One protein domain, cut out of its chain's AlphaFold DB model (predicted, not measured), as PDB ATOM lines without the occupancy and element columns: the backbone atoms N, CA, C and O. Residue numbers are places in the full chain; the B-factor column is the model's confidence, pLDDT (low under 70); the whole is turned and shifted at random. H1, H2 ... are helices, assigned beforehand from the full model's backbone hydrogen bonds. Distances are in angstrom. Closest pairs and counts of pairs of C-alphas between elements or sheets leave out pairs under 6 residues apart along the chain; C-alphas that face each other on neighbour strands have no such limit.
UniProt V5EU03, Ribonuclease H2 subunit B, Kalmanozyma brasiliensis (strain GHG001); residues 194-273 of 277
ATOM      1  N   ALA A 194     143.112 194.486 218.087       98.38
ATOM      2  CA  ALA A 194     144.571 194.613 218.056       98.38
ATOM      3  C   ALA A 194     145.133 194.562 216.619       98.38
ATOM      4  O   ALA A 194     145.976 195.385 216.237       98.38
ATOM      5  N   LEU A 195     144.615 193.651 215.790       98.00
ATOM      6  CA  LEU A 195     144.965 193.562 214.375       98.00
ATOM      7  C   LEU A 195     144.538 194.818 213.606       98.00
ATOM      8  O   LEU A 195     145.326 195.366 212.826       98.00
ATOM      9  N   LEU A 196     143.311 195.296 213.824       98.25
ATOM     10  CA  LEU A 196     142.804 196.499 213.161       98.25
ATOM     11  C   LEU A 196     143.591 197.748 213.583       98.25
ATOM     12  O   LEU A 196     143.938 198.549 212.718       98.25
ATOM     13  N   ASN A 197     143.974 197.865 214.858       98.31
ATOM     14  CA  ASN A 197     144.822 198.949 215.364       98.31
ATOM     15  C   ASN A 197     146.204 198.934 214.699       98.31
ATOM     16  O   ASN A 197     146.713 199.979 214.297       98.31
ATOM     17  N   THR A 198     146.792 197.749 214.511       98.00
ATOM     18  CA  THR A 198     148.070 197.600 213.795       98.00
ATOM     19  C   THR A 198     147.951 198.076 212.344       98.00
ATOM     20  O   THR A 198     148.815 198.797 211.838       98.00
ATOM     21  N   LYS A 199     146.852 197.727 211.663       97.38
ATOM     22  CA  LYS A 199     146.578 198.210 210.300       97.38
ATOM     23  C   LYS A 199     146.333 199.711 210.257       97.38
ATOM     24  O   LYS A 199     146.817 200.362 209.334       97.38
ATOM     25  N   LEU A 200     145.597 200.239 211.233       98.19
ATOM     26  CA  LEU A 200     145.291 201.656 211.359       98.19
ATOM     27  C   LEU A 200     146.571 202.466 211.512       98.19
ATOM     28  O   LEU A 200     146.766 203.404 210.745       98.19
ATOM     29  N   ALA A 201     147.453 202.063 212.432       97.88
ATOM     30  CA  ALA A 201     148.737 202.717 212.653       97.88
ATOM     31  C   ALA A 201     149.492 202.868 211.328       97.88
ATOM     32  O   ALA A 201     149.748 203.994 210.909       97.88
ATOM     33  N   ARG A 202     149.686 201.760 210.598       97.00
ATOM     34  CA  ARG A 202     150.375 201.746 209.300       97.00
ATOM     35  C   ARG A 202     149.675 202.589 208.226       97.00
ATOM     36  O   ARG A 202     150.320 203.334 207.496       97.00
ATOM     37  N   LEU A 203     148.353 202.466 208.093       96.81
ATOM     38  CA  LEU A 203     147.597 203.210 207.076       96.81
ATOM     39  C   LEU A 203     147.538 204.711 207.367       96.81
ATOM     40  O   LEU A 203     147.448 205.499 206.431       96.81
ATOM     41  N   SER A 204     147.598 205.102 208.640       97.00
ATOM     42  CA  SER A 204     147.593 206.501 209.076       97.00
ATOM     43  C   SER A 204     148.961 207.187 208.959       97.00
ATOM     44  O   SER A 204     149.051 208.410 209.115       97.00
ATOM     45  N   GLU A 205     150.021 206.422 208.672       95.81
ATOM     46  CA  GLU A 205     151.360 206.963 208.463       95.81
ATOM     47  C   GLU A 205     151.375 207.951 207.299       95.81
ATOM     48  O   GLU A 205     150.783 207.737 206.239       95.81
ATOM     49  N   ARG A 206     152.126 209.038 207.479       95.06
ATOM     50  CA  ARG A 206     152.286 210.060 206.445       95.06
ATOM     51  C   ARG A 206     152.839 209.483 205.142       95.06
ATOM     52  O   ARG A 206     152.365 209.828 204.065       95.06
ATOM     53  N   THR A 207     153.815 208.588 205.244       95.38
ATOM     54  CA  THR A 207     154.443 207.879 204.118       95.38
ATOM     55  C   THR A 207     153.411 207.171 203.241       95.38
ATOM     56  O   THR A 207     153.498 207.254 202.019       95.38
ATOM     57  N   THR A 208     152.389 206.559 203.841       96.12
ATOM     58  CA  THR A 208     151.293 205.903 203.117       96.12
ATOM     59  C   THR A 208     150.486 206.904 202.282       96.12
ATOM     60  O   THR A 208     150.143 206.622 201.134       96.12
ATOM     61  N   PHE A 209     150.230 208.105 202.807       96.06
ATOM     62  CA  PHE A 209     149.533 209.169 202.072       96.06
ATOM     63  C   PHE A 209     150.397 209.755 200.947       96.06
ATOM     64  O   PHE A 209     149.888 209.969 199.847       96.06
ATOM     65  N   VAL A 210     151.700 209.940 201.191       94.69
ATOM     66  CA  VAL A 210     152.684 210.385 200.183       94.69
ATOM     67  C   VAL A 210     152.756 209.396 199.013       94.69
ATOM     68  O   VAL A 210     152.826 209.803 197.858       94.69
ATOM     69  N   GLN A 211     152.713 208.090 199.297       95.38
ATOM     70  CA  GLN A 211     152.737 207.033 198.278       95.38
ATOM     71  C   GLN A 211     151.415 206.898 197.510       95.38
ATOM     72  O   GLN A 211     151.394 206.355 196.405       95.38
ATOM     73  N   ALA A 212     150.314 207.407 198.068       94.75
ATOM     74  CA  ALA A 212     148.977 207.323 197.495       94.75
ATOM     75  C   ALA A 212     148.334 208.718 197.317       94.75
ATOM     76  O   ALA A 212     147.229 208.967 197.820       94.75
ATOM     77  N   PRO A 213     148.976 209.643 196.568       93.94
ATOM     78  CA  PRO A 213     148.555 211.043 196.515       93.94
ATOM     79  C   PRO A 213     147.168 211.202 195.880       93.94
ATOM     80  O   PRO A 213     146.355 212.009 196.318       93.94
ATOM     81  N   ASN A 214     146.842 210.368 194.888       94.06
ATOM     82  CA  ASN A 214     145.583 210.449 194.144       94.06
ATOM     83  C   ASN A 214     144.374 209.824 194.860       94.06
ATOM     84  O   ASN A 214     143.253 209.968 194.371       94.06
ATOM     85  N   THR A 215     144.574 209.137 195.986       93.81
ATOM     86  CA  THR A 215     143.491 208.499 196.750       93.81
ATOM     87  C   THR A 215     143.456 209.035 198.175       93.81
ATOM     88  O   THR A 215     142.580 209.837 198.512       93.81
ATOM     89  N   LEU A 216     144.421 208.640 199.003       96.06
ATOM     90  CA  LEU A 216     144.514 209.058 200.398       96.06
ATOM     91  C   LEU A 216     144.898 210.537 200.506       96.06
ATOM     92  O   LEU A 216     144.244 211.263 201.252       96.06
ATOM     93  N   GLY A 217     145.864 211.003 199.703       95.56
ATOM     94  CA  GLY A 217     146.269 212.416 199.655       95.56
ATOM     95  C   GLY A 217     145.105 213.349 199.308       95.56
ATOM     96  O   GLY A 217     144.734 214.200 200.109       95.56
ATOM     97  N   ARG A 218     144.413 213.102 198.191       95.56
ATOM     98  CA  ARG A 218     143.200 213.861 197.820       95.56
ATOM     99  C   ARG A 218     142.090 213.795 198.866       95.56
ATOM    100  O   ARG A 218     141.357 214.763 199.061       95.56
ATOM    101  N   SER A 219     141.919 212.643 199.517       96.50
ATOM    102  CA  SER A 219     140.932 212.507 200.592       96.50
ATOM    103  C   SER A 219     141.293 213.367 201.798       96.50
ATOM    104  O   SER A 219     140.388 213.923 202.413       96.50
ATOM    105  N   PHE A 220     142.585 213.492 202.103       97.19
ATOM    106  CA  PHE A 220     143.105 214.385 203.131       97.19
ATOM    107  C   PHE A 220     142.881 215.852 202.753       97.19
ATOM    108  O   PHE A 220     142.199 216.548 203.496       97.19
ATOM    109  N   GLU A 221     143.341 216.292 201.578       96.00
ATOM    110  CA  GLU A 221     143.202 217.686 201.107       96.00
ATOM    111  C   GLU A 221     141.747 218.161 201.133       96.00
ATOM    112  O   GLU A 221     141.443 219.223 201.665       96.00
ATOM    113  N   ARG A 222     140.820 217.344 200.617       95.75
ATOM    114  CA  ARG A 222     139.393 217.699 200.551       95.75
ATOM    115  C   ARG A 222     138.742 217.854 201.928       95.75
ATOM    116  O   ARG A 222     137.723 218.527 202.044       95.75
ATOM    117  N   ARG A 223     139.259 217.154 202.937       95.62
ATOM    118  CA  ARG A 223     138.690 217.121 204.294       95.62
ATOM    119  C   ARG A 223     139.489 217.962 205.282       95.62
ATOM    120  O   ARG A 223     139.141 217.992 206.458       95.62
ATOM    121  N   TRP A 224     140.563 218.595 204.828       96.00
ATOM    122  CA  TRP A 224     141.343 219.510 205.634       96.00
ATOM    123  C   TRP A 224     140.533 220.784 205.871       96.00
ATOM    124  O   TRP A 224     140.094 221.431 204.924       96.00
ATOM    125  N   THR A 225     140.289 221.108 207.139       91.75
ATOM    126  CA  THR A 225     139.418 222.225 207.539       91.75
ATOM    127  C   THR A 225     140.180 223.433 208.065       91.75
ATOM    128  O   THR A 225     139.557 224.452 208.339       91.75
ATOM    129  N   SER A 226     141.494 223.318 208.268       90.44
ATOM    130  CA  SER A 226     142.314 224.436 208.732       90.44
ATOM    131  C   SER A 226     142.629 225.379 207.572       90.44
ATOM    132  O   SER A 226     142.820 224.937 206.439       90.44
ATOM    133  N   ASP A 227     142.731 226.675 207.871       87.56
ATOM    134  CA  ASP A 227     143.080 227.722 206.903       87.56
ATOM    135  C   ASP A 227     144.534 227.607 206.399       87.56
ATOM    136  O   ASP A 227     144.925 228.275 205.440       87.56
ATOM    137  N   SER A 228     145.359 226.772 207.042       89.88
ATOM    138  CA  SER A 228     146.730 226.502 206.610       89.88
ATOM    139  C   SER A 228     146.781 225.577 205.395       89.88
ATOM    140  O   SER A 228     145.993 224.638 205.291       89.88
ATOM    141  N   ASP A 229     147.792 225.754 204.544       89.44
ATOM    142  CA  ASP A 229     148.071 224.844 203.429       89.44
ATOM    143  C   ASP A 229     148.283 223.391 203.926       89.44
ATOM    144  O   ASP A 229     149.149 223.171 204.780       89.44
ATOM    145  N   PRO A 230     147.520 222.393 203.428       92.69
ATOM    146  CA  PRO A 230     147.698 220.991 203.801       92.69
ATOM    147  C   PRO A 230     148.924 220.323 203.160       92.69
ATOM    148  O   PRO A 230     149.335 219.256 203.625       92.69
ATOM    149  N   THR A 231     149.504 220.917 202.109       90.69
ATOM    150  CA  THR A 231     150.595 220.329 201.308       90.69
ATOM    151  C   THR A 231     151.779 219.821 202.146       90.69
ATOM    152  O   THR A 231     152.223 218.697 201.904       90.69
ATOM    153  N   PRO A 232     152.271 220.540 203.179       92.06
ATOM    154  CA  PRO A 232     153.386 220.069 204.005       92.06
ATOM    155  C   PRO A 232     153.110 218.737 204.723       92.06
ATOM    156  O   PRO A 232     154.031 217.971 204.995       92.06
ATOM    157  N   TYR A 233     151.844 218.415 205.003       90.69
ATOM    158  CA  TYR A 233     151.453 217.164 205.668       90.69
ATOM    159  C   TYR A 233     151.323 215.976 204.707       90.69
ATOM    160  O   TYR A 233     151.031 214.859 205.146       90.69
ATOM    161  N   LEU A 234     151.556 216.220 203.415       89.88
ATOM    162  CA  LEU A 234     151.570 215.246 202.326       89.88
ATOM    163  C   LEU A 234     152.953 215.137 201.663       89.88
ATOM    164  O   LEU A 234     153.083 214.509 200.614       89.88
ATOM    165  N   THR A 235     153.992 215.706 202.283       88.94
ATOM    166  CA  THR A 235     155.400 215.539 201.898       88.94
ATOM    167  C   THR A 235     156.212 214.937 203.048       88.94
ATOM    168  O   THR A 235     155.732 214.781 204.170       88.94
ATOM    169  N   THR A 236     157.460 214.550 202.797       83.38
ATOM    170  CA  THR A 236     158.331 213.947 203.822       83.38
ATOM    171  C   THR A 236     159.051 214.964 204.710       83.38
ATOM    172  O   THR A 236     159.733 214.559 205.643       83.38
ATOM    173  N   GLU A 237     158.923 216.263 204.437       77.31
ATOM    174  CA  GLU A 237     159.888 217.272 204.904       77.31
ATOM    175  C   GLU A 237     159.430 218.086 206.126       77.31
ATOM    176  O   GLU A 237     160.267 218.667 206.810       77.31
ATOM    177  N   ALA A 238     158.130 218.129 206.432       75.94
ATOM    178  CA  ALA A 238     157.594 219.012 207.473       75.94
ATOM    179  C   ALA A 238     157.342 218.318 208.823       75.94
ATOM    180  O   ALA A 238     157.044 217.120 208.888       75.94
ATOM    181  N   GLU A 239     157.367 219.084 209.916       83.19
ATOM    182  CA  GLU A 239     156.868 218.619 211.214       83.19
ATOM    183  C   GLU A 239     155.357 218.364 211.168       83.19
ATOM    184  O   GLU A 239     154.587 219.052 210.499       83.19
ATOM    185  N   ASP A 240     154.930 217.303 211.847       88.12
ATOM    186  CA  ASP A 240     153.557 216.814 211.794       88.12
ATOM    187  C   ASP A 240     152.711 217.411 212.910       88.12
ATOM    188  O   ASP A 240     152.983 217.159 214.087       88.12
ATOM    189  N   CYS A 241     151.653 218.142 212.558       91.62
ATOM    190  CA  CYS A 241     150.712 218.641 213.555       91.62
ATOM    191  C   CYS A 241     149.705 217.554 213.965       91.62
ATOM    192  O   CYS A 241     149.429 216.600 213.228       91.62
ATOM    193  N   ASP A 242     149.134 217.695 215.159       93.19
ATOM    194  CA  ASP A 242     148.217 216.694 215.710       93.19
ATOM    195  C   ASP A 242     146.891 216.615 214.947       93.19
ATOM    196  O   ASP A 242     146.296 215.541 214.856       93.19
ATOM    197  N   GLU A 243     146.443 217.719 214.346       94.44
ATOM    198  CA  GLU A 243     145.257 217.740 213.484       94.44
ATOM    199  C   GLU A 243     145.454 216.868 212.241       94.44
ATOM    200  O   GLU A 243     144.596 216.042 211.921       94.44
ATOM    201  N   ALA A 244     146.618 216.964 211.592       94.94
ATOM    202  CA  ALA A 244     146.953 216.142 210.434       94.94
ATOM    203  C   ALA A 244     147.017 214.652 210.794       94.94
ATOM    204  O   ALA A 244     146.470 213.816 210.067       94.94
ATOM    205  N   LYS A 245     147.602 214.306 211.949       95.06
ATOM    206  CA  LYS A 245     147.621 212.920 212.455       95.06
ATOM    207  C   LYS A 245     146.211 212.388 212.693       95.06
ATOM    208  O   LYS A 245     145.887 211.288 212.242       95.06
ATOM    209  N   LYS A 246     145.360 213.171 213.364       95.19
ATOM    210  CA  LYS A 246     143.965 212.797 213.639       95.19
ATOM    211  C   LYS A 246     143.167 212.611 212.351       95.19
ATOM    212  O   LYS A 246     142.461 211.611 212.229       95.19
ATOM    213  N   LEU A 247     143.314 213.509 211.374       96.31
ATOM    214  CA  LEU A 247     142.613 213.393 210.095       96.31
ATOM    215  C   LEU A 247     143.062 212.154 209.308       96.31
ATOM    216  O   LEU A 247     142.211 211.411 208.817       96.31
ATOM    217  N   ARG A 248     144.373 211.880 209.227       96.88
ATOM    218  CA  ARG A 248     144.873 210.654 208.580       96.88
ATOM    219  C   ARG A 248     144.379 209.395 209.282       96.88
ATOM    220  O   ARG A 248     143.958 208.465 208.601       96.88
ATOM    221  N   SER A 249     144.371 209.385 210.615       96.94
ATOM    222  CA  SER A 249     143.814 208.279 211.400       96.94
ATOM    223  C   SER A 249     142.324 208.068 211.105       96.94
ATOM    224  O   SER A 249     141.913 206.948 210.806       96.94
ATOM    225  N   ARG A 250     141.518 209.139 211.056       96.94
ATOM    226  CA  ARG A 250     140.091 209.055 210.698       96.94
ATOM    227  C   ARG A 250     139.882 208.488 209.289       96.94
ATOM    228  O   ARG A 250     139.106 207.552 209.122       96.94
ATOM    229  N   ILE A 251     140.607 208.999 208.291       97.31
ATOM    230  CA  ILE A 251     140.536 208.500 206.905       97.31
ATOM    231  C   ILE A 251     140.949 207.022 206.838       97.31
ATOM    232  O   ILE A 251     140.273 206.222 206.194       97.31
ATOM    233  N   ALA A 252     142.031 206.637 207.516       97.50
ATOM    234  CA  ALA A 252     142.497 205.254 207.554       97.50
ATOM    235  C   ALA A 252     141.482 204.314 208.232       97.50
ATOM    236  O   ALA A 252     141.245 203.213 207.731       97.50
ATOM    237  N   ALA A 253     140.841 204.747 209.322       97.75
ATOM    238  CA  ALA A 253     139.789 203.987 209.994       97.75
ATOM    239  C   ALA A 253     138.580 203.751 209.073       97.75
ATOM    240  O   ALA A 253     138.066 202.635 209.008       97.75
ATOM    241  N   GLU A 254     138.175 204.758 208.297       96.69
ATOM    242  CA  GLU A 254     137.118 204.611 207.288       96.69
ATOM    243  C   GLU A 254     137.489 203.619 206.181       96.69
ATOM    244  O   GLU A 254     136.656 202.797 205.799       96.69
ATOM    245  N   VAL A 255     138.736 203.644 205.697       96.38
ATOM    246  CA  VAL A 255     139.233 202.676 204.703       96.38
ATOM    247  C   VAL A 255     139.226 201.251 205.259       96.38
ATOM    248  O   VAL A 255     138.871 200.315 204.551       96.38
ATOM    249  N   ILE A 256     139.582 201.061 206.530       97.12
ATOM    250  CA  ILE A 256     139.482 199.750 207.187       97.12
ATOM    251  C   ILE A 256     138.014 199.312 207.280       97.12
ATOM    252  O   ILE A 256     137.686 198.168 206.965       97.12
ATOM    253  N   ALA A 257     137.118 200.225 207.659       96.19
ATOM    254  CA  ALA A 257     135.699 199.939 207.829       96.19
ATOM    255  C   ALA A 257     135.000 199.489 206.534       96.19
ATOM    256  O   ALA A 257     134.009 198.755 206.610       96.19
ATOM    257  N   THR A 258     135.495 199.857 205.344       95.19
ATOM    258  CA  THR A 258     134.925 199.359 204.074       95.19
ATOM    259  C   THR A 258     135.076 197.845 203.896       95.19
ATOM    260  O   THR A 258     134.326 197.261 203.117       95.19
ATOM    261  N   ASN A 259     135.969 197.213 204.666       95.75
ATOM    262  CA  ASN A 259     136.247 195.776 204.656       95.75
ATOM    263  C   ASN A 259     135.732 195.054 205.917       95.75
ATOM    264  O   ASN A 259     136.137 193.927 206.187       95.75
ATOM    265  N   LEU A 260     134.860 195.688 206.706       97.00
ATOM    266  CA  LEU A 260     134.272 195.101 207.913       97.00
ATOM    267  C   LEU A 260     132.746 194.994 207.798       97.00
ATOM    268  O   LEU A 260     132.123 195.879 207.197       97.00
ATOM    269  N   PRO A 261     132.125 193.990 208.448       96.44
ATOM    270  CA  PRO A 261     130.681 193.966 208.646       96.44
ATOM    271  C   PRO A 261     130.197 195.268 209.309       96.44
ATOM    272  O   PRO A 261     130.865 195.756 210.224       96.44
ATOM    273  N   PRO A 262     129.034 195.835 208.925       96.00
ATOM    274  CA  PRO A 262     128.594 197.148 209.407       96.00
ATOM    275  C   PRO A 262     128.526 197.265 210.933       96.00
ATOM    276  O   PRO A 262     128.932 198.283 211.490       96.00
ATOM    277  N   LYS A 263     128.068 196.205 211.612       95.50
ATOM    278  CA  LYS A 263     128.008 196.149 213.078       95.50
ATOM    279  C   LYS A 263     129.403 196.242 213.703       95.50
ATOM    280  O   LYS A 263     129.633 197.089 214.557       95.50
ATOM    281  N   LEU A 264     130.346 195.429 213.223       96.50
ATOM    282  CA  LEU A 264     131.719 195.425 213.725       96.50
ATOM    283  C   LEU A 264     132.457 196.728 213.387       96.50
ATOM    284  O   LEU A 264     133.248 197.212 214.189       96.50
ATOM    285  N   ALA A 265     132.178 197.329 212.227       97.00
ATOM    286  CA  ALA A 265     132.701 198.645 211.876       97.00
ATOM    287  C   ALA A 265     132.246 199.716 212.884       97.00
ATOM    288  O   ALA A 265     133.068 200.512 213.331       97.00
ATOM    289  N   ALA A 266     130.967 199.715 213.276       96.56
ATOM    290  CA  ALA A 266     130.443 200.636 214.285       96.56
ATOM    291  C   ALA A 266     131.083 200.407 215.667       96.56
ATOM    292  O   ALA A 266     131.496 201.366 216.318       96.56
ATOM    293  N   GLU A 267     131.230 199.148 216.087       96.69
ATOM    294  CA  GLU A 267     131.926 198.790 217.333       96.69
ATOM    295  C   GLU A 267     133.397 199.230 217.311       96.69
ATOM    296  O   GLU A 267     133.910 199.742 218.305       96.69
ATOM    297  N   TYR A 268     134.071 199.089 216.167       97.56
ATOM    298  CA  TYR A 268     135.455 199.522 216.008       97.56
ATOM    299  C   TYR A 268     135.594 201.051 216.022       97.56
ATOM    300  O   TYR A 268     136.508 201.576 216.653       97.56
ATOM    301  N   PHE A 269     134.669 201.797 215.411       97.38
ATOM    302  CA  PHE A 269     134.658 203.259 215.536       97.38
ATOM    303  C   PHE A 269     134.438 203.715 216.982       97.38
ATOM    304  O   PHE A 269     135.132 204.624 217.441       97.38
ATOM    305  N   ALA A 270     133.546 203.046 217.717       96.62
ATOM    306  CA  ALA A 270     133.351 203.301 219.141       96.62
ATOM    307  C   ALA A 270     134.628 203.016 219.953       96.62
ATOM    308  O   ALA A 270     135.006 203.833 220.790       96.62
ATOM    309  N   HIS A 271     135.338 201.918 219.655       96.44
ATOM    310  CA  HIS A 271     136.644 201.593 220.256       96.44
ATOM    311  C   HIS A 271     137.694 202.688 220.020       96.44
ATOM    312  O   HIS A 271     138.479 202.999 220.913       96.44
ATOM    313  N   LEU A 272     137.685 203.314 218.842       96.44
ATOM    314  CA  LEU A 272     138.587 204.419 218.506       96.44
ATOM    315  C   LEU A 272     138.138 205.784 219.057       96.44
ATOM    316  O   LEU A 272     138.868 206.765 218.909       96.44
ATOM    317  N   GLY A 273     136.942 205.882 219.648       95.19
ATOM    318  CA  GLY A 273     136.355 207.160 220.060       95.19
ATOM    319  C   GLY A 273     136.007 208.084 218.884       95.19
ATOM    320  O   GLY A 273     135.981 209.304 219.047       95.19
TER     321      GLY A 273
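Overview. This is residues 194 to 273 of the 277 residues of the protein "Ribonuclease H2 subunit B" of Kalmanozyma brasiliensis (strain GHG001) (UniProt V5EU03). A long helix, H5, runs through the middle of an elongated body, with H1 crossing it steeply and H3 and the two short helices H2 and H4 gathered near the end where H5 begins. After the far end of H5 the chain folds back into H6, which makes the opposite end of the body. The printed part has 80 residues with six named helices, H1 to H6 in chain order, and no named strand, so the class is all helix. It is compact, with a radius of gyration of the C-alphas of 12.8 A, and spans 37 by 23 by 21 A.

Along the chain. H1, residues 194 to 204, begins at C-alpha 194 (144.571, 194.613, 218.056) and is 15.2 A long. H2 is residues 206 to 211, and H3, residues 213 to 223, measures 14.0 A. H4 is residues 231 to 234. H5, residues 242 to 257, measures 22.4 A from C-alpha 242 (148.217, 216.694, 215.710). H6, residues 262 to 271, measures 14.2 A and ends at C-alpha 271 (136.644, 201.593, 220.256).

Arrangement. H3 is the hub. It touches residues 247 to 251 of H5 alone, with the closest C-alphas, Phe 220 and Arg 248, 6.8 A apart, at a steep tilt of 63 degrees. H3 and H2 touch only at the corner, with Phe 209 and Gly 217 closest, their C-alphas 5.2 A apart. H3 and H4 only just touch, with 3 pairs of C-alphas within 8 A, the closest Gly 217 and Leu 234 at 6.6 A. H4 also touches H2, closest at the C-alphas of Val 210 and Leu 234, 5.4 A. H1 touches H5 at a steep tilt of 56 degrees, opposite ways, with the C-alphas of Ser 204 and Ser 249 closest at 4.8 A. H6 is close to H5 but not clearly touching, at a shallow tilt of 25 degrees, opposite ways; the closest C-alphas, Ala 257 and Ala 265, are 5.2 A apart. H1 and H3 are apart. Every O i to N i+4 pair is within hydrogen-bond range in H1, H2, H5 and H6, 5 of 7 are in H3, and H4 is too short for such a pair.

Size, cuts and confidence. The C-alphas farthest apart, Glu 237 and Lys 263, are 39.1 A apart. The printed part has no cut and no long link. Its mean pLDDT is 94.5, and no printed residue is under 70.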